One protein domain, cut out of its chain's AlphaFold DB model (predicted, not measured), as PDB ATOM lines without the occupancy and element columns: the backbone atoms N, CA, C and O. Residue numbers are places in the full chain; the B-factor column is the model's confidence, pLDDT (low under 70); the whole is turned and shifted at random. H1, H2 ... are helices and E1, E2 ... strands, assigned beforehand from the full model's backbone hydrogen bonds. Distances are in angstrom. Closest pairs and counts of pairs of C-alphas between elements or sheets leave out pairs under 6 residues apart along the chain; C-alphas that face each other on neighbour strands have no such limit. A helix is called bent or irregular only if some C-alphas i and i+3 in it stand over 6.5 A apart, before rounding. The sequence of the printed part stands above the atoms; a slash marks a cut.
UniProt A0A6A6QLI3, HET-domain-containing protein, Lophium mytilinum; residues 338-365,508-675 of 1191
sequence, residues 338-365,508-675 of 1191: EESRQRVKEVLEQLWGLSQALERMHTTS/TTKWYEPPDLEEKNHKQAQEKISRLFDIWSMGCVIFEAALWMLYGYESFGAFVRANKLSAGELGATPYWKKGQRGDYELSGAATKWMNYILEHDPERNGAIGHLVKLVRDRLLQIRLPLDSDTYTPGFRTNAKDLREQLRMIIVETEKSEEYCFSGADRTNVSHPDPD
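Overview. This is residues 338 to 365 and 508 to 675 of the 1191 residues of the protein "HET-domain-containing protein" of Lophium mytilinum (UniProt A0A6A6QLI3). What does the model look like? Four helices, H1, H3, H7 and H8, stand side by side in an up-and-down bundle, each running against the one before it in the chain; beyond one side of it H5 packs on H7, and H4 packs on H3 and H5. The small strand hairpin E1 and E2 leads into H5, while H2 lies off one end of the bundle and H9 at the other. What is it made of? The printed part has 196 residues with nine named helices and two strands, in the order H1 H2 H3 H4 E1 E2 H5 H6 H7 H8 H9; its class is mostly helix, and the sheet E1 - E2 is antiparallel. It is compact, with a radius of gyration of the C-alphas of 16.9 A and spans of 49 by 46 by 26 A.

Arrangement. How is the sheet built? E1, residues 576 to 578, and E2, residues 584 to 586, form an antiparallel hairpin with N 577 and O 585 2.9 A apart, within hydrogen-bond range. What follows it? H5, residues 588 to 600, touches H7, residues 607 to 619, opposite ways at a shallow tilt of 33 degrees, only just short of steep; the closest C-alphas, of Leu 598 and Gly 609, are 6.0 A apart. With residues 589 to 593 alone H5 touches H4, residues 554 to 562, the closest C-alphas being those of Ala 562 and Ala 589, 5.8 A. How does the bundle stand? H7 is the hub: it touches H3, residues 529 to 551, at 27 degrees, a shallow tilt, with C-alphas 539 and 619 closest at 5.0 A, and forms a helical hairpin with H8, residues 639 to 655, where C-alphas 607 and 649 are closest at 6.2 A. H1, residues 338 to 362, touches H8, closest at C-alphas 359 and 639, 4.8 A, and H3, at C-alphas 362 and 531, 6.0 A. Where are the small helices, and how are the backbones? H2, residues 519 to 524, is close but not clearly touching H3, with C-alphas 522 and 529 closest at 5.8 A; H6, residues 602 to 605, is irregular, C-alphas 602 and 605 being 7.5 A apart, and touches H5 only at the corner, closest at C-alphas 598 and 604, 4.7 A; H9, residues 657 to 660, touches H1, closest at C-alphas 341 and 660, 5.8 A. Every O i to N i+4 pair is within hydrogen-bond range in H1, H2, H4, H5, H7 and H8, against 17 of 19 in H3; H6 and H9 are too short for one.

Along the chain. How long are the longer helices? H1 measures 36.1 A from first to last C-alpha, H3 33.0 A and H8 24.7 A. Where are the anchors? C-alpha 338 is at (151.906, 120.034, 142.456) and C-alpha 660 at (145.664, 121.353, 149.991).

Size, cuts and confidence. Is anything cut? Residues 366 to 507 are not printed, and C-alphas 365 and 508 are 29.6 A apart. Which links are long, and where is confidence low? The links H4 to E1 and H7 to H8 are long; pLDDT is under 70 for 38 residues, among them 516 to 530 and 562 to 572.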
ATOM      1  N   GLU A 338     152.674 118.987 143.152       93.62
ATOM      2  CA  GLU A 338     151.906 120.034 142.456       93.62
ATOM      3  C   GLU A 338     150.731 119.468 141.658       93.62
ATOM      4  O   GLU A 338     149.625 120.006 141.700       93.62
ATOM      5  N   GLU A 339     150.936 118.334 140.988       93.75
ATOM      6  CA  GLU A 339     149.865 117.654 140.264       93.75
ATOM      7  C   GLU A 339     148.796 117.131 141.232       93.75
ATOM      8  O   GLU A 339     147.601 117.308 141.000       93.75
ATOM      9  N   SER A 340     149.212 116.571 142.369       94.62
ATOM     10  CA  SER A 340     148.304 116.117 143.427       94.62
ATOM     11  C   SER A 340     147.482 117.271 144.007       94.62
ATOM     12  O   SER A 340     146.267 117.153 144.155       94.62
ATOM     13  N   ARG A 341     148.109 118.426 144.271       95.81
ATOM     14  CA  ARG A 341     147.420 119.648 144.724       95.81
ATOM     15  C   ARG A 341     146.387 120.113 143.705       95.81
ATOM     16  O   ARG A 341     145.266 120.451 144.082       95.81
ATOM     17  N   GLN A 342     146.743 120.099 142.422       95.12
ATOM     18  CA  GLN A 342     145.830 120.469 141.347       95.12
ATOM     19  C   GLN A 342     144.628 119.515 141.278       95.12
ATOM     20  O   GLN A 342     143.487 119.973 141.248       95.12
ATOM     21  N   ARG A 343     144.856 118.198 141.363       95.31
ATOM     22  CA  ARG A 343     143.783 117.189 141.396       95.31
ATOM     23  C   ARG A 343     142.832 117.390 142.581       95.31
ATOM     24  O   ARG A 343     141.619 117.323 142.394       95.31
ATOM     25  N   VAL A 344     143.351 117.690 143.779       96.38
ATOM     26  CA  VAL A 344     142.516 117.990 144.962       96.38
ATOM     27  C   VAL A 344     141.632 119.212 144.721       96.38
ATOM     28  O   VAL A 344     140.434 119.162 145.007       96.38
ATOM     29  N   LYS A 345     142.199 120.302 144.187       96.25
ATOM     30  CA  LYS A 345     141.440 121.522 143.872       96.25
ATOM     31  C   LYS A 345     140.326 121.233 142.871       96.25
ATOM     32  O   LYS A 345     139.180 121.572 143.145       96.25
ATOM     33  N   GLU A 346     140.633 120.525 141.786       95.62
ATOM     34  CA  GLU A 346     139.644 120.168 140.764       95.62
ATOM     35  C   GLU A 346     138.505 119.309 141.327       95.62
ATOM     36  O   GLU A 346     137.336 119.599 141.073       95.62
ATOM     37  N   VAL A 347     138.808 118.288 142.138       97.19
ATOM     38  CA  VAL A 347     137.772 117.460 142.778       97.19
ATOM     39  C   VAL A 347     136.880 118.309 143.685       97.19
ATOM     40  O   VAL A 347     135.656 118.212 143.604       97.19
ATOM     41  N   LEU A 348     137.458 119.174 144.523       97.62
ATOM     42  CA  LEU A 348     136.683 120.039 145.415       97.62
ATOM     43  C   LEU A 348     135.807 121.032 144.646       97.62
ATOM     44  O   LEU A 348     134.646 121.224 145.010       97.62
ATOM     45  N   GLU A 349     136.330 121.635 143.578       96.69
ATOM     46  CA  GLU A 349     135.584 122.543 142.703       96.69
ATOM     47  C   GLU A 349     134.399 121.842 142.037       96.69
ATOM     48  O   GLU A 349     133.291 122.385 142.036       96.69
ATOM     49  N   GLN A 350     134.589 120.618 141.536       96.94
ATOM     50  CA  GLN A 350     133.502 119.854 140.925       96.94
ATOM     51  C   GLN A 350     132.458 119.406 141.952       96.94
ATOM     52  O   GLN A 350     131.262 119.557 141.707       96.94
ATOM     53  N   LEU A 351     132.868 118.942 143.138       97.75
ATOM     54  CA  LEU A 351     131.935 118.628 144.229       97.75
ATOM     55  C   LEU A 351     131.143 119.869 144.671       97.75
ATOM     56  O   LEU A 351     129.940 119.792 144.938       97.75
ATOM     57  N   TRP A 352     131.791 121.036 144.702       97.62
ATOM     58  CA  TRP A 352     131.131 122.310 144.971       97.62
ATOM     59  C   TRP A 352     130.132 122.684 143.863       97.62
ATOM     60  O   TRP A 352     129.011 123.097 144.166       97.62
ATOM     61  N   GLY A 353     130.476 122.474 142.591       96.06
ATOM     62  CA  GLY A 353     129.563 122.608 141.450       96.06
ATOM     63  C   GLY A 353     128.325 121.708 141.559       96.06
ATOM     64  O   GLY A 353     127.188 122.178 141.476       96.06
ATOM     65  N   LEU A 354     128.519 120.422 141.862       96.94
ATOM     66  CA  LEU A 354     127.424 119.468 142.075       96.94
ATOM     67  C   LEU A 354     126.530 119.867 143.261       96.94
ATOM     68  O   LEU A 354     125.307 119.750 143.184       96.94
ATOM     69  N   SER A 355     127.101 120.410 144.341       96.00
ATOM     70  CA  SER A 355     126.308 120.914 145.473       96.00
ATOM     71  C   SER A 355     125.444 122.129 145.110       96.00
ATOM     72  O   SER A 355     124.317 122.246 145.595       96.00
ATOM     73  N   GLN A 356     125.917 122.996 144.206       93.69
ATOM     74  CA  GLN A 356     125.119 124.099 143.663       93.69
ATOM     75  C   GLN A 356     123.980 123.587 142.791       93.69
ATOM     76  O   GLN A 356     122.863 124.084 142.911       93.69
ATOM     77  N   ALA A 357     124.237 122.586 141.942       92.75
ATOM     78  CA  ALA A 357     123.182 121.926 141.182       92.75
ATOM     79  C   ALA A 357     122.090 121.383 142.115       92.75
ATOM     80  O   ALA A 357     120.922 121.723 141.937       92.75
ATOM     81  N   LEU A 358     122.460 120.640 143.164       92.00
ATOM     82  CA  LEU A 358     121.494 120.136 144.147       92.00
ATOM     83  C   LEU A 358     120.722 121.248 144.847       92.00
ATOM     84  O   LEU A 358     119.507 121.149 144.994       92.00
ATOM     85  N   GLU A 359     121.392 122.326 145.245       90.75
ATOM     86  CA  GLU A 359     120.715 123.470 145.849       90.75
ATOM     87  C   GLU A 359     119.681 124.059 144.890       90.75
ATOM     88  O   GLU A 359     118.538 124.247 145.299       90.75
ATOM     89  N   ARG A 360     120.032 124.271 143.615       87.81
ATOM     90  CA  ARG A 360     119.088 124.759 142.598       87.81
ATOM     91  C   ARG A 360     117.895 123.827 142.437       87.81
ATOM     92  O   ARG A 360     116.770 124.317 142.375       87.81
ATOM     93  N   MET A 361     118.118 122.511 142.455       86.56
ATOM     94  CA  MET A 361     117.030 121.532 142.418       86.56
ATOM     95  C   MET A 361     116.127 121.608 143.665       86.56
ATOM     96  O   MET A 361     114.911 121.427 143.572       86.56
ATOM     97  N   HIS A 362     116.715 121.881 144.834       84.38
ATOM     98  CA  HIS A 362     116.060 121.831 146.147       84.38
ATOM     99  C   HIS A 362     115.422 123.155 146.602       84.38
ATOM    100  O   HIS A 362     114.624 123.144 147.550       84.38
ATOM    101  N   THR A 363     115.786 124.289 145.996       75.06
ATOM    102  CA  THR A 363     115.346 125.625 146.425       75.06
ATOM    103  C   THR A 363     113.991 126.053 145.869       75.06
ATOM    104  O   THR A 363     113.789 126.137 144.663       75.06
ATOM    105  N   THR A 364     113.128 126.513 146.775       53.69
ATOM    106  CA  THR A 364     111.927 127.305 146.492       53.69
ATOM    107  C   THR A 364     112.348 128.747 146.194       53.69
ATOM    108  O   THR A 364     112.483 129.556 147.114       53.69
ATOM    109  N   SER A 365     112.549 129.127 144.931       41.44
ATOM    110  CA  SER A 365     112.580 130.558 144.600       41.44
ATOM    111  C   SER A 365     111.957 130.882 143.247       41.44
ATOM    112  O   SER A 365     112.470 130.547 142.185       41.44
ATOM    113  N   THR A 508     115.472 100.433 142.563       36.72
ATOM    114  CA  THR A 508     116.596 101.219 143.136       36.72
ATOM    115  C   THR A 508     117.918 100.450 143.214       36.72
ATOM    116  O   THR A 508     117.966  99.294 143.633       36.72
ATOM    117  N   THR A 509     119.036 101.135 142.932       47.81
ATOM    118  CA  THR A 509     120.353 100.724 143.441       47.81
ATOM    119  C   THR A 509     120.391 101.062 144.935       47.81
ATOM    120  O   THR A 509     120.665 102.199 145.309       47.81
ATOM    121  N   LYS A 510     120.095 100.092 145.812       64.06
ATOM    122  CA  LYS A 510     120.007 100.297 147.278       64.06
ATOM    123  C   LYS A 510     121.281 100.879 147.921       64.06
ATOM    124  O   LYS A 510     121.231 101.345 149.050       64.06
ATOM    125  N   TRP A 511     122.414 100.868 147.222       72.06
ATOM    126  CA  TRP A 511     123.739 101.253 147.725       72.06
ATOM    127  C   TRP A 511     123.834 102.683 148.278       72.06
ATOM    128  O   TRP A 511     124.408 102.886 149.346       72.06
ATOM    129  N   TYR A 512     123.243 103.657 147.577       84.00
ATOM    130  CA  TYR A 512     123.322 105.096 147.891       84.00
ATOM    131  C   TYR A 512     122.063 105.625 148.601       84.00
ATOM    132  O   TYR A 512     121.885 106.837 148.753       84.00
ATOM    133  N   GLU A 513     121.155 104.733 149.003       80.75
ATOM    134  CA  GLU A 513     119.868 105.086 149.600       80.75
ATOM    135  C   GLU A 513     120.015 105.374 151.108       80.75
ATOM    136  O   GLU A 513     120.631 104.575 151.814       80.75
ATOM    137  N   PRO A 514     119.465 106.481 151.641       84.44
ATOM    138  CA  PRO A 514     119.399 106.744 153.075       84.44
ATOM    139  C   PRO A 514     118.395 105.845 153.816       84.44
ATOM    140  O   PRO A 514     117.424 105.365 153.233       84.44
ATOM    141  N   PRO A 515     118.517 105.747 155.148       78.75
ATOM    142  CA  PRO A 515     117.572 105.023 156.007       78.75
ATOM    143  C   PRO A 515     116.178 105.672 156.171       78.75
ATOM    144  O   PRO A 515     115.349 105.197 156.947       78.75
ATOM    145  N   ASP A 516     115.879 106.781 155.492       67.00
ATOM    146  CA  ASP A 516     114.801 107.708 155.878       67.00
ATOM    147  C   ASP A 516     113.382 107.323 155.423       67.00
ATOM    148  O   ASP A 516     112.505 108.179 155.278       67.00
ATOM    149  N   LEU A 517     113.117 106.043 155.183       59.62
ATOM    150  CA  LEU A 517     111.890 105.599 154.518       59.62
ATOM    151  C   LEU A 517     110.652 105.552 155.431       59.62
ATOM    152  O   LEU A 517     109.540 105.378 154.936       59.62
ATOM    153  N   GLU A 518     110.806 105.758 156.742       60.31
ATOM    154  CA  GLU A 518     109.699 105.688 157.704       60.31
ATOM    155  C   GLU A 518     108.869 106.985 157.774       60.31
ATOM    156  O   GLU A 518     109.385 108.107 157.757       60.31
ATOM    157  N   GLU A 519     107.546 106.849 157.916       57.66
ATOM    158  CA  GLU A 519     106.595 107.974 157.983       57.66
ATOM    159  C   GLU A 519     106.890 108.936 159.154       57.66
ATOM    160  O   GLU A 519     106.720 110.153 159.036       57.66
ATOM    161  N   LYS A 520     107.393 108.404 160.275       61.38
ATOM    162  CA  LYS A 520     107.760 109.185 161.468       61.38
ATOM    163  C   LYS A 520     108.865 110.205 161.175       61.38
ATOM    164  O   LYS A 520     108.764 111.357 161.594       61.38
ATOM    165  N   ASN A 521     109.855 109.810 160.374       63.69
ATOM    166  CA  ASN A 521     110.957 110.676 159.972       63.69
ATOM    167  C   ASN A 521     110.415 111.809 159.090       63.69
ATOM    168  O   ASN A 521     110.827 112.961 159.226       63.69
ATOM    169  N   HIS A 522     109.438 111.510 158.224       61.53
ATOM    170  CA  HIS A 522     108.822 112.506 157.349       61.53
ATOM    171  C   HIS A 522     108.060 113.567 158.134       61.53
ATOM    172  O   HIS A 522     108.207 114.752 157.845       61.53
ATOM    173  N   LYS A 523     107.293 113.165 159.151       61.00
ATOM    174  CA  LYS A 523     106.612 114.104 160.055       61.00
ATOM    175  C   LYS A 523     107.613 114.953 160.841       61.00
ATOM    176  O   LYS A 523     107.412 116.157 160.970       61.00
ATOM    177  N   GLN A 524     108.711 114.349 161.302       61.41
ATOM    178  CA  GLN A 524     109.788 115.060 161.994       61.41
ATOM    179  C   GLN A 524     110.451 116.120 161.104       61.41
ATOM    180  O   GLN A 524     110.688 117.222 161.575       61.41
ATOM    181  N   ALA A 525     110.694 115.833 159.825       58.78
ATOM    182  CA  ALA A 525     111.311 116.775 158.888       58.78
ATOM    183  C   ALA A 525     110.305 117.696 158.165       58.78
ATOM    184  O   ALA A 525     110.612 118.207 157.084       58.78
ATOM    185  N   GLN A 526     109.086 117.868 158.701       59.88
ATOM    186  CA  GLN A 526     108.005 118.661 158.087       59.88
ATOM    187  C   GLN A 526     107.764 118.309 156.609       59.88
ATOM    188  O   GLN A 526     107.663 119.175 155.744       59.88
ATOM    189  N   GLU A 527     107.747 117.013 156.307       59.28
ATOM    190  CA  GLU A 527     107.571 116.423 154.977       59.28
ATOM    191  C   GLU A 527     108.715 116.694 153.984       59.28
ATOM    192  O   GLU A 527     108.690 116.161 152.882       59.28
ATOM    193  N   LYS A 528     109.771 117.438 154.342       62.06
ATOM    194  CA  LYS A 528     110.883 117.857 153.457       62.06
ATOM    195  C   LYS A 528     111.980 116.799 153.215       62.06
ATOM    196  O   LYS A 528     113.024 117.127 152.647       62.06
ATOM    197  N   ILE A 529     111.751 115.535 153.591       63.16
ATOM    198  CA  ILE A 529     112.717 114.422 153.443       63.16
ATOM    199  C   ILE A 529     113.211 114.236 152.016       63.16
ATOM    200  O   ILE A 529     114.365 113.868 151.826       63.16
ATOM    201  N   SER A 530     112.378 114.531 151.015       65.56
ATOM    202  CA  SER A 530     112.750 114.317 149.618       65.56
ATOM    203  C   SER A 530     114.068 115.013 149.241       65.56
ATOM    204  O   SER A 530     114.837 114.457 148.473       65.56
ATOM    205  N   ARG A 531     114.374 116.178 149.826       79.50
ATOM    206  CA  ARG A 531     115.621 116.926 149.573       79.50
ATOM    207  C   ARG A 531     116.806 116.357 150.351       79.50
ATOM    208  O   ARG A 531     117.894 116.202 149.811       79.50
ATOM    209  N   LEU A 532     116.580 115.993 151.615       85.62
ATOM    210  CA  LEU A 532     117.606 115.398 152.479       85.62
ATOM    211  C   LEU A 532     118.054 114.017 151.993       85.62
ATOM    212  O   LEU A 532     119.156 113.585 152.335       85.62
ATOM    213  N   PHE A 533     117.220 113.344 151.197       86.69
ATOM    214  CA  PHE A 533     117.567 112.089 150.548       86.69
ATOM    215  C   PHE A 533     118.790 112.250 149.641       86.69
ATOM    216  O   PHE A 533     119.778 111.543 149.801       86.69
ATOM    217  N   ASP A 534     118.752 113.239 148.748       90.19
ATOM    218  CA  ASP A 534     119.833 113.516 147.798       90.19
ATOM    219  C   ASP A 534     121.141 113.918 148.510       90.19
ATOM    220  O   ASP A 534     122.230 113.618 148.029       90.19
ATOM    221  N   ILE A 535     121.049 114.549 149.691       93.81
ATOM    222  CA  ILE A 535     122.219 114.917 150.509       93.81
ATOM    223  C   ILE A 535     122.948 113.687 151.048       93.81
ATOM    224  O   ILE A 535     124.176 113.679 151.093       93.81
ATOM    225  N   TRP A 536     122.209 112.646 151.441       93.44
ATOM    226  CA  TRP A 536     122.821 111.385 151.853       93.44
ATOM    227  C   TRP A 536     123.561 110.736 150.686       93.44
ATOM    228  O   TRP A 536     124.739 110.412 150.815       93.44
ATOM    229  N   SER A 537     122.892 110.609 149.537       92.94
ATOM    230  CA  SER A 537     123.475 110.006 148.338       92.94
ATOM    231  C   SER A 537     124.720 110.766 147.864       92.94
ATOM    232  O   SER A 537     125.735 110.152 147.549       92.94
ATOM    233  N   MET A 538     124.703 112.102 147.915       96.31
ATOM    234  CA  MET A 538     125.891 112.923 147.653       96.31
ATOM    235  C   MET A 538     126.996 112.707 148.702       96.31
ATOM    236  O   MET A 538     128.175 112.714 148.364       96.31
ATOM    237  N   GLY A 539     126.644 112.463 149.968       96.56
ATOM    238  CA  GLY A 539     127.596 112.084 151.017       96.56
ATOM    239  C   GLY A 539     128.354 110.794 150.710       96.56
ATOM    240  O   GLY A 539     129.567 110.748 150.914       96.56
ATOM    241  N   CYS A 540     127.671 109.782 150.172       94.56
ATOM    242  CA  CYS A 540     128.298 108.548 149.694       94.56
ATOM    243  C   CYS A 540     129.285 108.824 148.544       94.56
ATOM    244  O   CYS A 540     130.439 108.412 148.624       94.56
ATOM    245  N   VAL A 541     128.873 109.591 147.526       95.56
ATOM    246  CA  VAL A 541     129.734 109.951 146.379       95.56
ATOM    247  C   VAL A 541     130.984 110.719 146.826       95.56
ATOM    248  O   VAL A 541     132.088 110.422 146.377       95.56
ATOM    249  N   ILE A 542     130.834 111.690 147.734       97.81
ATOM    250  CA  ILE A 542     131.962 112.470 148.269       97.81
ATOM    251  C   ILE A 542     132.928 111.573 149.051       97.81
ATOM    252  O   ILE A 542     134.145 111.752 148.970       97.81
ATOM    253  N   PHE A 543     132.403 110.610 149.811       96.75
ATOM    254  CA  PHE A 543     133.238 109.671 150.547       96.75
ATOM    255  C   PHE A 543     134.042 108.768 149.611       96.75
ATOM    256  O   PHE A 543     135.252 108.637 149.785       96.75
ATOM    257  N   GLU A 544     133.403 108.208 148.586       94.75
ATOM    258  CA  GLU A 544     134.077 107.388 147.574       94.75
ATOM    259  C   GLU A 544     135.125 108.190 146.794       94.75
ATOM    260  O   GLU A 544     136.230 107.694 146.588       94.75
ATOM    261  N   ALA A 545     134.866 109.461 146.472       96.19
ATOM    262  CA  ALA A 545     135.879 110.335 145.878       96.19
ATOM    263  C   ALA A 545     137.115 110.500 146.786       96.19
ATOM    264  O   ALA A 545     138.247 110.490 146.299       96.19
ATOM    265  N   ALA A 546     136.924 110.615 148.107       96.56
ATOM    266  CA  ALA A 546     138.032 110.677 149.062       96.56
ATOM    267  C   ALA A 546     138.812 109.352 149.133       96.56
ATOM    268  O   ALA A 546     140.043 109.374 149.150       96.56
ATOM    269  N   LEU A 547     138.118 108.207 149.126       94.19
ATOM    270  CA  LEU A 547     138.750 106.883 149.091       94.19
ATOM    271  C   LEU A 547     139.571 106.679 147.813       94.19
ATOM    272  O   LEU A 547     140.732 106.282 147.889       94.19
ATOM    273  N   TRP A 548     139.001 107.019 146.657       95.06
ATOM    274  CA  TRP A 548     139.680 106.940 145.365       95.06
ATOM    275  C   TRP A 548     140.926 107.829 145.321       95.06
ATOM    276  O   TRP A 548     141.992 107.377 144.906       95.06
ATOM    277  N   MET A 549     140.842 109.064 145.828       94.94
ATOM    278  CA  MET A 549     142.010 109.943 145.874       94.94
ATOM    279  C   MET A 549     143.128 109.408 146.775       94.94
ATOM    280  O   MET A 549     144.293 109.458 146.382       94.94
ATOM    281  N   LEU A 550     142.789 108.895 147.961       93.88
ATOM    282  CA  LEU A 550     143.772 108.466 148.962       93.88
ATOM    283  C   LEU A 550     144.359 107.075 148.705       93.88
ATOM    284  O   LEU A 550     145.530 106.863 149.023       93.88
ATOM    285  N   TYR A 551     143.550 106.143 148.193       93.38
ATOM    286  CA  TYR A 551     143.850 104.706 148.164       93.38
ATOM    287  C   TYR A 551     143.550 104.029 146.815       93.38
ATOM    288  O   TYR A 551     143.824 102.840 146.667       93.38
ATOM    289  N   GLY A 552     142.999 104.748 145.833       91.44
ATOM    290  CA  GLY A 552     142.650 104.199 144.520       91.44
ATOM    291  C   GLY A 552     141.339 103.407 144.497       91.44
ATOM    292  O   GLY A 552     140.652 103.259 145.509       91.44
ATOM    293  N   TYR A 553     140.973 102.897 143.322       87.50
ATOM    294  CA  TYR A 553     139.688 102.232 143.056       87.50
ATOM    295  C   TYR A 553     139.522 100.902 143.812       87.50
ATOM    296  O   TYR A 553     138.423 100.564 144.249       87.50
ATOM    297  N   GLU A 554     140.610 100.160 144.058       84.44
ATOM    298  CA  GLU A 554     140.553  98.883 144.797       84.44
ATOM    299  C   GLU A 554     140.049  99.038 146.241       84.44
ATOM    300  O   GLU A 554     139.480  98.100 146.819       84.44
ATOM    301  N   SER A 555     140.198 100.239 146.809       85.88
ATOM    302  CA  SER A 555     139.697 100.573 148.141       85.88
ATOM    303  C   SER A 555     138.178 100.427 148.251       85.88
ATOM    304  O   SER A 555     137.686 100.086 149.325       85.88
ATOM    305  N   PHE A 556     137.432 100.562 147.147       83.38
ATOM    306  CA  PHE A 556     135.992 100.306 147.121       83.38
ATOM    307  C   PHE A 556     135.705  98.837 147.427       83.38
ATOM    308  O   PHE A 556     134.899  98.523 148.300       83.38
ATOM    309  N   GLY A 557     136.438  97.916 146.796       72.44
ATOM    310  CA  GLY A 557     136.334  96.487 147.087       72.44
ATOM    311  C   GLY A 557     136.688  96.162 148.542       72.44
ATOM    312  O   GLY A 557     136.007  95.356 149.176       72.44
ATOM    313  N   ALA A 558     137.717  96.807 149.102       78.75
ATOM    314  CA  ALA A 558     138.090  96.642 150.509       78.75
ATOM    315  C   ALA A 558     137.016  97.187 151.468       78.75
ATOM    316  O   ALA A 558     136.671  96.520 152.445       78.75
ATOM    317  N   PHE A 559     136.437  98.348 151.162       81.06
ATOM    318  CA  PHE A 559     135.333  98.950 151.906       81.06
ATOM    319  C   PHE A 559     134.089  98.047 151.921       81.06
ATOM    320  O   PHE A 559     133.447  97.866 152.959       81.06
ATOM    321  N   VAL A 560     133.789  97.399 150.795       70.38
ATOM    322  CA  VAL A 560     132.683  96.438 150.676       70.38
ATOM    323  C   VAL A 560     132.963  95.156 151.454       70.38
ATOM    324  O   VAL A 560     132.109  94.708 152.219       70.38
ATOM    325  N   ARG A 561     134.172  94.588 151.331       70.00
ATOM    326  CA  ARG A 561     134.578  93.392 152.093       70.00
ATOM    327  C   ARG A 561     134.533  93.632 153.603       70.00
ATOM    328  O   ARG A 561     134.039  92.781 154.340       70.00
ATOM    329  N   ALA A 562     134.961  94.812 154.057       65.25
ATOM    330  CA  ALA A 562     134.920  95.211 155.465       65.25
ATOM    331  C   ALA A 562     133.493  95.298 156.041       65.25
ATOM    332  O   ALA A 562     133.315  95.201 157.256       65.25
ATOM    333  N   ASN A 563     132.469  95.447 155.194       63.12
ATOM    334  CA  ASN A 563     131.074  95.418 155.627       63.12
ATOM    335  C   ASN A 563     130.534  93.994 155.878       63.12
ATOM    336  O   ASN A 563     129.440  93.882 156.420       63.12
ATOM    337  N   LYS A 564     131.266  92.919 155.518       56.38
ATOM    338  CA  LYS A 564     130.819  91.505 155.601       56.38
ATOM    339  C   LYS A 564     129.387  91.274 155.084       56.38
ATOM    340  O   LYS A 564     128.711  90.349 155.535       56.38
ATOM    341  N   LEU A 565     128.938  92.093 154.130       50.34
ATOM    342  CA  LEU A 565     127.631  91.962 153.494       50.34
ATOM    343  C   LEU A 565     127.627  90.651 152.704       50.34
ATOM    344  O   LEU A 565     128.126  90.566 151.584       50.34
ATOM    345  N   SER A 566     127.103  89.600 153.326       36.31
ATOM    346  CA  SER A 566     126.765  88.358 152.638       36.31
ATOM    347  C   SER A 566     125.572  88.676 151.741       36.31
ATOM    348  O   SER A 566     124.636  89.333 152.196       36.31
ATOM    349  N   ALA A 567     125.596  88.255 150.478       31.20
ATOM    350  CA  ALA A 567     124.484  88.465 149.552       31.20
ATOM    351  C   ALA A 567     123.145  88.046 150.207       31.20
ATOM    352  O   ALA A 567     122.918  86.857 150.419       31.20
ATOM    353  N   GLY A 568     122.288  89.015 150.568       37.59
ATOM    354  CA  GLY A 568     120.959  88.754 151.144       37.59
ATOM    355  C   GLY A 568     120.573  89.454 152.462       37.59
ATOM    356  O   GLY A 568     119.452  89.229 152.915       37.59
ATOM    357  N   GLU A 569     121.404  90.301 153.085       39.72
ATOM    358  CA  GLU A 569     120.951  91.137 154.220       39.72
ATOM    359  C   GLU A 569     119.977  92.241 153.746       39.72
ATOM    360  O   GLU A 569     120.380  93.214 153.106       39.72
ATOM    361  N   LEU A 570     118.676  92.121 154.047       44.03
ATOM    362  CA  LEU A 570     117.727  93.222 153.827       44.03
ATOM    363  C   LEU A 570     117.928  94.323 154.867       44.03
ATOM    364  O   LEU A 570     117.923  94.070 156.069       44.03
ATOM    365  N   GLY A 571     117.972  95.567 154.391       50.25
ATOM    366  CA  GLY A 571     117.950  96.751 155.249       50.25
ATOM    367  C   GLY A 571     119.324  97.204 155.745       50.25
ATOM    368  O   GLY A 571     119.392  97.919 156.744       50.25
ATOM    369  N   ALA A 572     120.400  96.806 155.065       58.28
ATOM    370  CA  ALA A 572     121.730  97.369 155.246       58.28
ATOM    371  C   ALA A 572     122.331  97.768 153.892       58.28
ATOM    372  O   ALA A 572     122.192  97.067 152.890       58.28
ATOM    373  N   THR A 573     122.993  98.917 153.874       75.50
ATOM    374  CA  THR A 573     123.864  99.383 152.795       75.50
ATOM    375  C   THR A 573     125.293  99.424 153.338       75.50
ATOM    376  O   THR A 573     125.494  99.371 154.556       75.50
ATOM    377  N   PRO A 574     126.314  99.603 152.490       78.75
ATOM    378  CA  PRO A 574     127.674  99.832 152.974       78.75
ATOM    379  C   PRO A 574     127.813 101.037 153.911       78.75
ATOM    380  O   PRO A 574     128.811 101.138 154.624       78.75
ATOM    381  N   TYR A 575     126.818 101.930 153.941       86.44
ATOM    382  CA  TYR A 575     126.821 103.177 154.697       86.44
ATOM    383  C   TYR A 575     125.963 103.143 155.959       86.44
ATOM    384  O   TYR A 575     126.300 103.813 156.930       86.44
ATOM    385  N   TRP A 576     124.880 102.371 156.002       85.25
ATOM    386  CA  TRP A 576     124.007 102.289 157.176       85.25
ATOM    387  C   TRP A 576     123.425 100.894 157.347       85.25
ATOM    388  O   TRP A 576     123.280 100.141 156.391       85.25
ATOM    389  N   LYS A 577     123.044 100.563 158.575       80.88
ATOM    390  CA  LYS A 577     122.340  99.323 158.899       80.88
ATOM    391  C   LYS A 577     121.198  99.605 159.864       80.88
ATOM    392  O   LYS A 577     121.253 100.542 160.665       80.88
ATOM    393  N   LYS A 578     120.149  98.793 159.791       75.94
ATOM    394  CA  LYS A 578     119.069  98.827 160.775       75.94
ATOM    395  C   LYS A 578     119.499  98.053 162.025       75.94
ATOM    396  O   LYS A 578     119.803  96.866 161.954       75.94
ATOM    397  N   GLY A 579     119.560  98.733 163.165       65.25
ATOM    398  CA  GLY A 579     119.854  98.132 164.462       65.25
ATOM    399  C   GLY A 579     118.703  97.256 164.970       65.25
ATOM    400  O   GLY A 579     117.564  97.354 164.518       65.25
ATOM    401  N   GLN A 580     118.983  96.421 165.974       61.53
ATOM    402  CA  GLN A 580     118.035  95.427 166.511       61.53
ATOM    403  C   GLN A 580     116.747  96.036 167.094       61.53
ATOM    404  O   GLN A 580     115.720  95.370 167.160       61.53
ATOM    405  N   ARG A 581     116.791  97.306 167.514       58.84
ATOM    406  CA  ARG A 581     115.636  98.053 168.048       58.84
ATOM    407  C   ARG A 581     114.822  98.768 166.962       58.84
ATOM    408  O   ARG A 581     113.908  99.517 167.285       58.84
ATOM    409  N   GLY A 582     115.162  98.566 165.688       65.88
ATOM    410  CA  GLY A 582     114.573  99.281 164.556       65.88
ATOM    411  C   GLY A 582     115.140 100.688 164.339       65.88
ATOM    412  O   GLY A 582     114.761 101.339 163.368       65.88
ATOM    413  N   ASP A 583     116.054 101.141 165.201       72.56
ATOM    414  CA  ASP A 583     116.794 102.389 165.025       72.56
ATOM    415  C   ASP A 583     117.855 102.227 163.936       72.56
ATOM    416  O   ASP A 583     118.497 101.184 163.821       72.56
ATOM    417  N   TYR A 584     118.045 103.262 163.131       81.31
ATOM    418  CA  TYR A 584     119.043 103.264 162.069       81.31
ATOM    419  C   TYR A 584     120.382 103.761 162.610       81.31
ATOM    420  O   TYR A 584     120.435 104.749 163.341       81.31
ATOM    421  N   GLU A 585     121.470 103.096 162.232       84.25
ATOM    422  CA  GLU A 585     122.825 103.517 162.582       84.25
ATOM    423  C   GLU A 585     123.752 103.463 161.369       84.25
ATOM    424  O   GLU A 585     123.533 102.708 160.419       84.25
ATOM    425  N   LEU A 586     124.794 104.293 161.395       86.88
ATOM    426  CA  LEU A 586     125.843 104.255 160.386       86.88
ATOM    427  C   LEU A 586     126.549 102.888 160.436       86.88
ATOM    428  O   LEU A 586     126.710 102.299 161.510       86.88
ATOM    429  N   SER A 587     126.962 102.359 159.286       85.75
ATOM    430  CA  SER A 587     127.624 101.058 159.233       85.75
ATOM    431  C   SER A 587     128.948 101.093 160.005       85.75
ATOM    432  O   SER A 587     129.638 102.118 160.106       85.75
ATOM    433  N   GLY A 588     129.321  99.937 160.559       81.56
ATOM    434  CA  GLY A 588     130.594  99.794 161.260       81.56
ATOM    435  C   GLY A 588     131.781 100.054 160.333       81.56
ATOM    436  O   GLY A 588     132.750 100.671 160.766       81.56
ATOM    437  N   ALA A 589     131.696  99.648 159.062       81.94
ATOM    438  CA  ALA A 589     132.763  99.894 158.101       81.94
ATOM    439  C   ALA A 589     132.886 101.381 157.757       81.94
ATOM    440  O   ALA A 589     133.985 101.912 157.865       81.94
ATOM    441  N   ALA A 590     131.788 102.080 157.433       87.88
ATOM    442  CA  ALA A 590     131.834 103.513 157.120       87.88
ATOM    443  C   ALA A 590     132.402 104.320 158.292       87.88
ATOM    444  O   ALA A 590     133.293 105.147 158.105       87.88
ATOM    445  N   THR A 591     131.964 104.013 159.517       89.06
ATOM    446  CA  THR A 591     132.496 104.646 160.733       89.06
ATOM    447  C   THR A 591     133.997 104.389 160.895       89.06
ATOM    448  O   THR A 591     134.764 105.324 161.119       89.06
ATOM    449  N   LYS A 592     134.433 103.128 160.772       87.50
ATOM    450  CA  LYS A 592     135.837 102.742 160.966       87.50
ATOM    451  C   LYS A 592     136.753 103.309 159.889       87.50
ATOM    452  O   LYS A 592     137.819 103.796 160.235       87.50
ATOM    453  N   TRP A 593     136.342 103.299 158.624       91.81
ATOM    454  CA  TRP A 593     137.123 103.880 157.532       91.81
ATOM    455  C   TRP A 593     137.271 105.394 157.683       91.81
ATOM    456  O   TRP A 593     138.386 105.905 157.601       91.81
ATOM    457  N   MET A 594     136.178 106.113 157.972       94.38
ATOM    458  CA  MET A 594     136.255 107.556 158.223       94.38
ATOM    459  C   MET A 594     137.164 107.869 159.416       94.38
ATOM    460  O   MET A 594     137.996 108.765 159.321       94.38
ATOM    461  N   ASN A 595     137.061 107.122 160.518       93.12
ATOM    462  CA  ASN A 595     137.936 107.326 161.675       93.12
ATOM    463  C   ASN A 595     139.392 106.960 161.373       93.12
ATOM    464  O   ASN A 595     140.281 107.717 161.743       93.12
ATOM    465  N   TYR A 596     139.643 105.869 160.645       92.38
ATOM    466  CA  TYR A 596     140.987 105.467 160.241       92.38
ATOM    467  C   TYR A 596     141.685 106.582 159.461       92.38
ATOM    468  O   TYR A 596     142.786 106.979 159.837       92.38
ATOM    469  N   ILE A 597     141.011 107.147 158.450       93.50
ATOM    470  CA  ILE A 597     141.537 108.282 157.679       93.50
ATOM    471  C   ILE A 597     141.827 109.462 158.612       93.50
ATOM    472  O   ILE A 597     142.891 110.064 158.552       93.50
ATOM    473  N   LEU A 598     140.904 109.787 159.516       95.12
ATOM    474  CA  LEU A 598     141.043 110.945 160.400       95.12
ATOM    475  C   LEU A 598     142.070 110.772 161.528       95.12
ATOM    476  O   LEU A 598     142.475 111.771 162.123       95.12
ATOM    477  N   GLU A 599     142.493 109.548 161.826       92.88
ATOM    478  CA  GLU A 599     143.449 109.232 162.893       92.88
ATOM    479  C   GLU A 599     144.852 108.936 162.351       92.88
ATOM    480  O   GLU A 599     145.837 109.425 162.908       92.88
ATOM    481  N   HIS A 600     144.948 108.172 161.262       89.62
ATOM    482  CA  HIS A 600     146.197 107.559 160.802       89.62
ATOM    483  C   HIS A 600     146.723 108.176 159.508       89.62
ATOM    484  O   HIS A 600     147.935 108.220 159.302       89.62
ATOM    485  N   ASP A 601     145.838 108.672 158.643       92.31
ATOM    486  CA  ASP A 601     146.251 109.176 157.341       92.31
ATOM    487  C   ASP A 601     147.037 110.504 157.479       92.31
ATOM    488  O   ASP A 601     146.676 111.365 158.301       92.31
ATOM    489  N   PRO A 602     148.124 110.709 156.711       92.00
ATOM    490  CA  PRO A 602     148.864 111.972 156.719       92.00
ATOM    491  C   PRO A 602     148.000 113.192 156.360       92.00
ATOM    492  O   PRO A 602     148.176 114.259 156.948       92.00
ATOM    493  N   GLU A 603     147.000 113.025 155.490       93.88
ATOM    494  CA  GLU A 603     146.139 114.109 154.995       93.88
ATOM    495  C   GLU A 603     144.932 114.399 155.910       93.88
ATOM    496  O   GLU A 603     144.046 115.188 155.565       93.88
ATOM    497  N   ARG A 604     144.888 113.814 157.118       92.75
ATOM    498  CA  ARG A 604     143.796 113.987 158.103       92.75
ATOM    499  C   ARG A 604     143.530 115.434 158.536       92.75
ATOM    500  O   ARG A 604     142.419 115.766 158.965       92.75
ATOM    501  N   ASN A 605     144.553 116.284 158.458       92.88
ATOM    502  CA  ASN A 605     144.485 117.706 158.808       92.88
ATOM    503  C   ASN A 605     144.386 118.623 157.579       92.88
ATOM    504  O   ASN A 605     144.229 119.831 157.746       92.88
ATOM    505  N   GLY A 606     144.482 118.056 156.377       94.88
ATOM    506  CA  GLY A 606     144.359 118.778 155.119       94.88
ATOM    507  C   GLY A 606     142.929 118.786 154.583       94.88
ATOM    508  O   GLY A 606     141.958 118.429 155.263       94.88
ATOM    509  N   ALA A 607     142.809 119.163 153.315       96.88
ATOM    510  CA  ALA A 607     141.544 119.298 152.614       96.88
ATOM    511  C   ALA A 607     140.743 117.989 152.578       96.88
ATOM    512  O   ALA A 607     139.537 118.003 152.833       96.88
ATOM    513  N   ILE A 608     141.406 116.850 152.336       96.12
ATOM    514  CA  ILE A 608     140.742 115.538 152.277       96.12
ATOM    515  C   ILE A 608     140.230 115.108 153.651       96.12
ATOM    516  O   ILE A 608     139.083 114.683 153.776       96.12
ATOM    517  N   GLY A 609     141.025 115.292 154.708       96.25
ATOM    518  CA  GLY A 609     140.568 115.054 156.074       96.25
ATOM    519  C   GLY A 609     139.355 115.915 156.440       96.25
ATOM    520  O   GLY A 609     138.402 115.429 157.046       96.25
ATOM    521  N   HIS A 610     139.324 117.184 156.028       97.75
ATOM    522  CA  HIS A 610     138.155 118.046 156.236       97.75
ATOM    523  C   HIS A 610     136.938 117.640 155.400       97.75
ATOM    524  O   HIS A 610     135.815 117.719 155.901       97.75
ATOM    525  N   LEU A 611     137.142 117.123 154.188       97.75
ATOM    526  CA  LEU A 611     136.079 116.545 153.370       97.75
ATOM    527  C   LEU A 611     135.464 115.306 154.045       97.75
ATOM    528  O   LEU A 611     134.243 115.201 154.152       97.75
ATOM    529  N   VAL A 612     136.292 114.416 154.600       97.75
ATOM    530  CA  VAL A 612     135.831 113.240 155.357       97.75
ATOM    531  C   VAL A 612     135.113 113.645 156.652       97.75
ATOM    532  O   VAL A 612     134.070 113.076 156.973       97.75
ATOM    533  N   LYS A 613     135.593 114.673 157.372       97.06
ATOM    534  CA  LYS A 613     134.867 115.241 158.531       97.06
ATOM    535  C   LYS A 613     133.495 115.775 158.121       97.06
ATOM    536  O   LYS A 613     132.520 115.523 158.820       97.06
ATOM    537  N   LEU A 614     133.394 116.468 156.984       97.62
ATOM    538  CA  LEU A 614     132.122 116.974 156.461       97.62
ATOM    539  C   LEU A 614     131.133 115.836 156.167       97.62
ATOM    540  O   LEU A 614     129.974 115.908 156.585       97.62
ATOM    541  N   VAL A 615     131.597 114.769 155.507       97.62
ATOM    542  CA  VAL A 615     130.801 113.558 155.260       97.62
ATOM    543  C   VAL A 615     130.293 112.974 156.575       97.62
ATOM    544  O   VAL A 615     129.082 112.823 156.747       97.62
ATOM    545  N   ARG A 616     131.205 112.701 157.515       96.00
ATOM    546  CA  ARG A 616     130.901 112.072 158.803       96.00
ATOM    547  C   ARG A 616     129.933 112.906 159.631       96.00
ATOM    548  O   ARG A 616     128.957 112.372 160.140       96.00
ATOM    549  N   ASP A 617     130.189 114.205 159.767       94.38
ATOM    550  CA  ASP A 617     129.535 115.055 160.769       94.38
ATOM    551  C   ASP A 617     128.257 115.730 160.250       94.38
ATOM    552  O   ASP A 617     127.444 116.200 161.053       94.38
ATOM    553  N   ARG A 618     128.056 115.795 158.923       94.81
ATOM    554  CA  ARG A 618     126.927 116.533 158.324       94.81
ATOM    555  C   ARG A 618     126.151 115.798 157.235       94.81
ATOM    556  O   ARG A 618     124.945 116.028 157.143       94.81
ATOM    557  N   LEU A 619     126.785 114.962 156.409       95.25
ATOM    558  CA  LEU A 619     126.114 114.330 155.258       95.25
ATOM    559  C   LEU A 619     125.539 112.958 155.606       95.25
ATOM    560  O   LEU A 619     124.331 112.750 155.499       95.25
ATOM    561  N   LEU A 620     126.372 112.050 156.116       94.38
ATOM    562  CA  LEU A 620     125.961 110.708 156.534       94.38
ATOM    563  C   LEU A 620     125.412 110.714 157.965       94.38
ATOM    564  O   LEU A 620     125.844 109.978 158.849       94.38
ATOM    565  N   GLN A 621     124.436 111.591 158.195       92.12
ATOM    566  CA  GLN A 621     123.730 111.731 159.463       92.12
ATOM    567  C   GLN A 621     122.356 111.070 159.373       92.12
ATOM    568  O   GLN A 621     121.553 111.378 158.490       92.12
ATOM    569  N   ILE A 622     122.076 110.169 160.315       87.69
ATOM    570  CA  ILE A 622     120.786 109.471 160.415       87.69
ATOM    571  C   ILE A 622     119.682 110.430 160.880       87.69
ATOM    572  O   ILE A 622     118.541 110.357 160.432       87.69
ATOM    573  N   ARG A 623     120.007 111.343 161.804       85.69
ATOM    574  CA  ARG A 623     119.021 112.258 162.384       85.69
ATOM    575  C   ARG A 623     118.670 113.364 161.396       85.69
ATOM    576  O   ARG A 623     119.559 114.041 160.882       85.69
ATOM    577  N   LEU A 624     117.375 113.608 161.210       86.19
ATOM    578  CA  LEU A 624     116.861 114.658 160.327       86.19
ATOM    579  C   LEU A 624     116.393 115.887 161.127       86.19
ATOM    580  O   LEU A 624     115.746 115.716 162.170       86.19
ATOM    581  N   PRO A 625     116.733 117.112 160.686       83.00
ATOM    582  CA  PRO A 625     116.346 118.335 161.381       83.00
ATOM    583  C   PRO A 625     114.841 118.600 161.240       83.00
ATOM    584  O   PRO A 625     114.211 118.176 160.271       83.00
ATOM    585  N   LEU A 626     114.273 119.343 162.198       75.50
ATOM    586  CA  LEU A 626     112.879 119.811 162.139       75.50
ATOM    587  C   LEU A 626     112.665 120.795 160.983       75.50
ATOM    588  O   LEU A 626     111.683 120.696 160.250       75.50
ATOM    589  N   ASP A 627     113.604 121.726 160.815       78.88
ATOM    590  CA  ASP A 627     113.675 122.614 159.663       78.88
ATOM    591  C   ASP A 627     114.868 122.222 158.793       78.88
ATOM    592  O   ASP A 627     116.017 122.428 159.166       78.88
ATOM    593  N   SER A 628     114.600 121.646 157.623       75.75
ATOM    594  CA  SER A 628     115.662 121.241 156.694       75.75
ATOM    595  C   SER A 628     116.218 122.380 155.844       75.75
ATOM    596  O   SER A 628     117.167 122.154 155.101       75.75
ATOM    597  N   ASP A 629     115.689 123.601 155.946       77.81
ATOM    598  CA  ASP A 629     116.273 124.761 155.259       77.81
ATOM    599  C   ASP A 629     117.447 125.372 156.046       77.81
ATOM    600  O   ASP A 629     118.237 126.139 155.490       77.81
ATOM    601  N   THR A 630     117.619 124.985 157.313       80.62
ATOM    602  CA  THR A 630     118.710 125.439 158.178       80.62
ATOM    603  C   THR A 630     119.525 124.263 158.716       80.62
ATOM    604  O   THR A 630     118.998 123.207 159.059       80.62
ATOM    605  N   TYR A 631     120.848 124.429 158.781       86.56
ATOM    606  CA  TYR A 631     121.710 123.412 159.379       86.56
ATOM    607  C   TYR A 631     121.549 123.407 160.904       86.56
ATOM    608  O   TYR A 631     121.662 124.446 161.556       86.56
ATOM    609  N   THR A 632     121.328 122.221 161.474       86.81
ATOM    610  CA  THR A 632     121.300 121.999 162.924       86.81
ATOM    611  C   THR A 632     122.424 121.030 163.309       86.81
ATOM    612  O   THR A 632     122.476 119.930 162.753       86.81
ATOM    613  N   PRO A 633     123.308 121.376 164.267       87.06
ATOM    614  CA  PRO A 633     124.391 120.492 164.693       87.06
ATOM    615  C   PRO A 633     123.910 119.096 165.105       87.06
ATOM    616  O   PRO A 633     122.972 118.948 165.889       87.06
ATOM    617  N   GLY A 634     124.576 118.065 164.582       85.00
ATOM    618  CA  GLY A 634     124.244 116.662 164.839       85.00
ATOM    619  C   GLY A 634     123.051 116.113 164.045       85.00
ATOM    620  O   GLY A 634     122.624 114.988 164.321       85.00
ATOM    621  N   PHE A 635     122.519 116.882 163.095       90.00
ATOM    622  CA  PHE A 635     121.512 116.458 162.125       90.00
ATOM    623  C   PHE A 635     122.061 116.573 160.703       90.00
ATOM    624  O   PHE A 635     123.038 117.287 160.458       90.00
ATOM    625  N   ARG A 636     121.417 115.881 159.757       92.44
ATOM    626  CA  ARG A 636     121.782 115.969 158.345       92.44
ATOM    627  C   ARG A 636     121.614 117.384 157.821       92.44
ATOM    628  O   ARG A 636     120.605 118.039 158.084       92.44
ATOM    629  N   THR A 637     122.612 117.826 157.069       93.12
ATOM    630  CA  THR A 637     122.612 119.144 156.449       93.12
ATOM    631  C   THR A 637     121.784 119.201 155.159       93.12
ATOM    632  O   THR A 637     121.207 118.204 154.726       93.12
ATOM    633  N   ASN A 638     121.703 120.383 154.551       91.50
ATOM    634  CA  ASN A 638     121.047 120.632 153.271       91.50
ATOM    635  C   ASN A 638     122.052 121.055 152.189       91.50
ATOM    636  O   ASN A 638     123.223 121.299 152.476       91.50
ATOM    637  N   ALA A 639     121.594 121.150 150.938       92.25
ATOM    638  CA  ALA A 639     122.463 121.449 149.797       92.25
ATOM    639  C   ALA A 639     123.161 122.815 149.913       92.25
ATOM    640  O   ALA A 639     124.324 122.946 149.538       92.25
ATOM    641  N   LYS A 640     122.479 123.815 150.488       92.44
ATOM    642  CA  LYS A 640     123.035 125.158 150.684       92.44
ATOM    643  C   LYS A 640     124.210 125.149 151.664       92.44
ATOM    644  O   LYS A 640     125.258 125.709 151.353       92.44
ATOM    645  N   ASP A 641     124.054 124.515 152.827       94.38
ATOM    646  CA  ASP A 641     125.150 124.402 153.799       94.38
ATOM    647  C   ASP A 641     126.268 123.491 153.273       94.38
ATOM    648  O   ASP A 641     127.429 123.860 153.400       94.38
ATOM    649  N   LEU A 642     125.959 122.378 152.590       96.50
ATOM    650  CA  LEU A 642     126.974 121.558 151.906       96.50
ATOM    651  C   LEU A 642     127.839 122.410 150.962       96.50
ATOM    652  O   LEU A 642     129.068 122.380 151.054       96.50
ATOM    653  N   ARG A 643     127.208 123.222 150.109       96.38
ATOM    654  CA  ARG A 643     127.904 124.158 149.220       96.38
ATOM    655  C   ARG A 643     128.793 125.132 149.994       96.38
ATOM    656  O   ARG A 643     129.927 125.384 149.594       96.38
ATOM    657  N   GLU A 644     128.289 125.711 151.078       96.25
ATOM    658  CA  GLU A 644     129.044 126.664 151.901       96.25
ATOM    659  C   GLU A 644     130.250 126.002 152.588       96.25
ATOM    660  O   GLU A 644     131.346 126.562 152.557       96.25
ATOM    661  N   GLN A 645     130.097 124.785 153.122       97.50
ATOM    662  CA  GLN A 645     131.197 124.030 153.731       97.50
ATOM    663  C   GLN A 645     132.267 123.637 152.702       97.50
ATOM    664  O   GLN A 645     133.456 123.809 152.963       97.50
ATOM    665  N   LEU A 646     131.870 123.175 151.512       97.88
ATOM    666  CA  LEU A 646     132.816 122.887 150.427       97.88
ATOM    667  C   LEU A 646     133.566 124.151 149.987       97.88
ATOM    668  O   LEU A 646     134.782 124.109 149.808       97.88
ATOM    669  N   ARG A 647     132.879 125.301 149.904       97.75
ATOM    670  CA  ARG A 647     133.529 126.582 149.589       97.75
ATOM    671  C   ARG A 647     134.570 126.967 150.636       97.75
ATOM    672  O   ARG A 647     135.622 127.476 150.269       97.75
ATOM    673  N   MET A 648     134.294 126.734 151.918       97.00
ATOM    674  CA  MET A 648     135.263 126.992 152.985       97.00
ATOM    675  C   MET A 648     136.520 126.130 152.844       97.00
ATOM    676  O   MET A 648     137.618 126.643 153.041       97.00
ATOM    677  N   ILE A 649     136.372 124.851 152.481       97.69
ATOM    678  CA  ILE A 649     137.518 123.962 152.242       97.69
ATOM    679  C   ILE A 649     138.351 124.490 151.068       97.69
ATOM    680  O   ILE A 649     139.559 124.624 151.226       97.69
ATOM    681  N   ILE A 650     137.719 124.861 149.945       97.56
ATOM    682  CA  ILE A 650     138.398 125.444 148.768       97.56
ATOM    683  C   ILE A 650     139.150 126.730 149.135       97.56
ATOM    684  O   ILE A 650     140.324 126.883 148.827       97.56
ATOM    685  N   VAL A 651     138.507 127.649 149.854       96.88
ATOM    686  CA  VAL A 651     139.153 128.906 150.271       96.88
ATOM    687  C   VAL A 651     140.378 128.648 151.154       96.88
ATOM    688  O   VAL A 651     141.319 129.436 151.152       96.88
ATOM    689  N   GLU A 652     140.394 127.564 151.924       96.06
ATOM    690  CA  GLU A 652     141.554 127.213 152.740       96.06
ATOM    691  C   GLU A 652     142.673 126.547 151.916       96.06
ATOM    692  O   GLU A 652     143.847 126.813 152.174       96.06
ATOM    693  N   THR A 653     142.347 125.781 150.862       96.00
ATOM    694  CA  THR A 653     143.359 125.261 149.914       96.00
ATOM    695  C   THR A 653     144.010 126.363 149.082       96.00
ATOM    696  O   THR A 653     145.165 126.225 148.683       96.00
ATOM    697  N   GLU A 654     143.309 127.474 148.851       94.00
ATOM    698  CA  GLU A 654     143.861 128.681 148.224       94.00
ATOM    699  C   GLU A 654     144.853 129.418 149.142       94.00
ATOM    700  O   GLU A 654     145.763 130.084 148.653       94.00
ATOM    701  N   LYS A 655     144.701 129.305 150.471       94.81
ATOM    702  CA  LYS A 655     145.584 129.966 151.450       94.81
ATOM    703  C   LYS A 655     146.819 129.152 151.810       94.81
ATOM    704  O   LYS A 655     147.842 129.739 152.155       94.81
ATOM    705  N   SER A 656     146.710 127.825 151.810       96.31
ATOM    706  CA  SER A 656     147.785 126.928 152.225       96.31
ATOM    707  C   SER A 656     147.878 125.724 151.293       96.31
ATOM    708  O   SER A 656     146.993 124.869 151.244       96.31
ATOM    709  N   GLU A 657     148.995 125.632 150.574       93.75
ATOM    710  CA  GLU A 657     149.276 124.490 149.704       93.75
ATOM    711  C   GLU A 657     149.522 123.202 150.500       93.75
ATOM    712  O   GLU A 657     149.156 122.125 150.041       93.75
ATOM    713  N   GLU A 658     150.087 123.310 151.709       92.81
ATOM    714  CA  GLU A 658     150.264 122.184 152.635       92.81
ATOM    715  C   GLU A 658     148.913 121.667 153.148       92.81
ATOM    716  O   GLU A 658     148.725 120.465 153.302       92.81
ATOM    717  N   TYR A 659     147.939 122.562 153.351       96.50
ATOM    718  CA  TYR A 659     146.564 122.161 153.643       96.50
ATOM    719  C   TYR A 659     145.895 121.495 152.433       96.50
ATOM    720  O   TYR A 659     145.121 120.556 152.603       96.50
ATOM    721  N   CYS A 660     146.177 121.967 151.214       94.50
ATOM    722  CA  CYS A 660     145.664 121.353 149.991       94.50
ATOM    723  C   CYS A 660     146.146 119.903 149.845       94.50
ATOM    724  O   CYS A 660     145.334 119.008 149.617       94.50
ATOM    725  N   PHE A 661     147.452 119.688 149.983       96.06
ATOM    726  CA  PHE A 661     148.080 118.375 150.054       96.06
ATOM    727  C   PHE A 661     149.473 118.526 150.675       96.06
ATOM    728  O   PHE A 661     150.291 119.319 150.188       96.06
ATOM    729  N   SER A 662     149.747 117.761 151.734       92.75
ATOM    730  CA  SER A 662     150.962 117.942 152.542       92.75
ATOM    731  C   SER A 662     152.250 117.516 151.825       92.75
ATOM    732  O   SER A 662     153.335 117.978 152.174       92.75
ATOM    733  N   GLY A 663     152.141 116.640 150.819       90.12
ATOM    734  CA  GLY A 663     153.292 116.018 150.158       90.12
ATOM    735  C   GLY A 663     153.969 114.929 150.999       90.12
ATOM    736  O   GLY A 663     155.061 114.486 150.646       90.12
ATOM    737  N   ALA A 664     153.354 114.498 152.105       88.56
ATOM    738  CA  ALA A 664     153.861 113.398 152.917       88.56
ATOM    739  C   ALA A 664     153.982 112.104 152.098       88.56
ATOM    740  O   ALA A 664     153.129 111.805 151.263       88.56
ATOM    741  N   ASP A 665     155.027 111.316 152.367       86.00
ATOM    742  CA  ASP A 665     155.196 109.993 151.764       86.00
ATOM    743  C   ASP A 665     154.077 109.051 152.235       86.00
ATOM    744  O   ASP A 665     153.893 108.803 153.431       86.00
ATOM    745  N   ARG A 666     153.319 108.545 151.262       86.31
ATOM    746  CA  ARG A 666     152.171 107.654 151.461       86.31
ATOM    747  C   ARG A 666     152.447 106.216 151.022       86.31
ATOM    748  O   ARG A 666     151.536 105.399 151.078       86.31
ATOM    749  N   THR A 667     153.671 105.872 150.614       79.69
ATOM    750  CA  THR A 667     154.018 104.532 150.095       79.69
ATOM    751  C   THR A 667     153.759 103.404 151.097       79.69
ATOM    752  O   THR A 667     153.419 102.295 150.696       79.69
ATOM    753  N   ASN A 668     153.860 103.694 152.399       77.31
ATOM    754  CA  ASN A 668     153.594 102.746 153.486       77.31
ATOM    755  C   ASN A 668     152.203 102.915 154.128       77.31
ATOM    756  O   ASN A 668     151.924 102.295 155.155       77.31
ATOM    757  N   VAL A 669     151.340 103.770 153.573       79.88
ATOM    758  CA  VAL A 669     149.987 104.011 154.094       79.88
ATOM    759  C   VAL A 669     149.019 103.097 153.353       79.88
ATOM    760  O   VAL A 669     148.585 103.395 152.243       79.88
ATOM    761  N   SER A 670     148.677 101.964 153.963       77.06
ATOM    762  CA  SER A 670     147.648 101.066 153.440       77.06
ATOM    763  C   SER A 670     146.262 101.471 153.936       77.06
ATOM    764  O   SER A 670     146.108 102.035 155.017       77.06
ATOM    765  N   HIS A 671     145.225 101.130 153.174       77.31
ATOM    766  CA  HIS A 671     143.864 101.156 153.704       77.31
ATOM    767  C   HIS A 671     143.725 100.134 154.860       77.31
ATOM    768  O   HIS A 671     144.504  99.177 154.919       77.31
ATOM    769  N   PRO A 672     142.754 100.281 155.781       76.19
ATOM    770  CA  PRO A 672     142.608  99.342 156.894       76.19
ATOM    771  C   PRO A 672     142.277  97.923 156.389       76.19
ATOM    772  O   PRO A 672     141.523  97.769 155.421       76.19
ATOM    773  N   ASP A 673     142.852  96.891 157.020       67.00
ATOM    774  CA  ASP A 673     142.635  95.482 156.653       67.00
ATOM    775  C   ASP A 673     141.185  95.059 156.986       67.00
ATOM    776  O   ASP A 673     140.754  95.201 158.141       67.00
ATOM    777  N   PRO A 674     140.406  94.541 156.010       59.00
ATOM    778  CA  PRO A 674     139.058  94.016 156.240       59.00
ATOM    779  C   PRO A 674     138.951  93.011 157.400       59.00
ATOM    780  O   PRO A 674     137.918  92.983 158.078       59.00
ATOM    781  N   ASP A 675     139.991  92.209 157.647       54.44
ATOM    782  CA  ASP A 675     139.982  91.153 158.662       54.44
ATOM    783  C   ASP A 675     140.303  91.684 160.072       54.44
ATOM    784  O   ASP A 675     139.611  91.317 161.033       54.44
TER     785      ASP A 675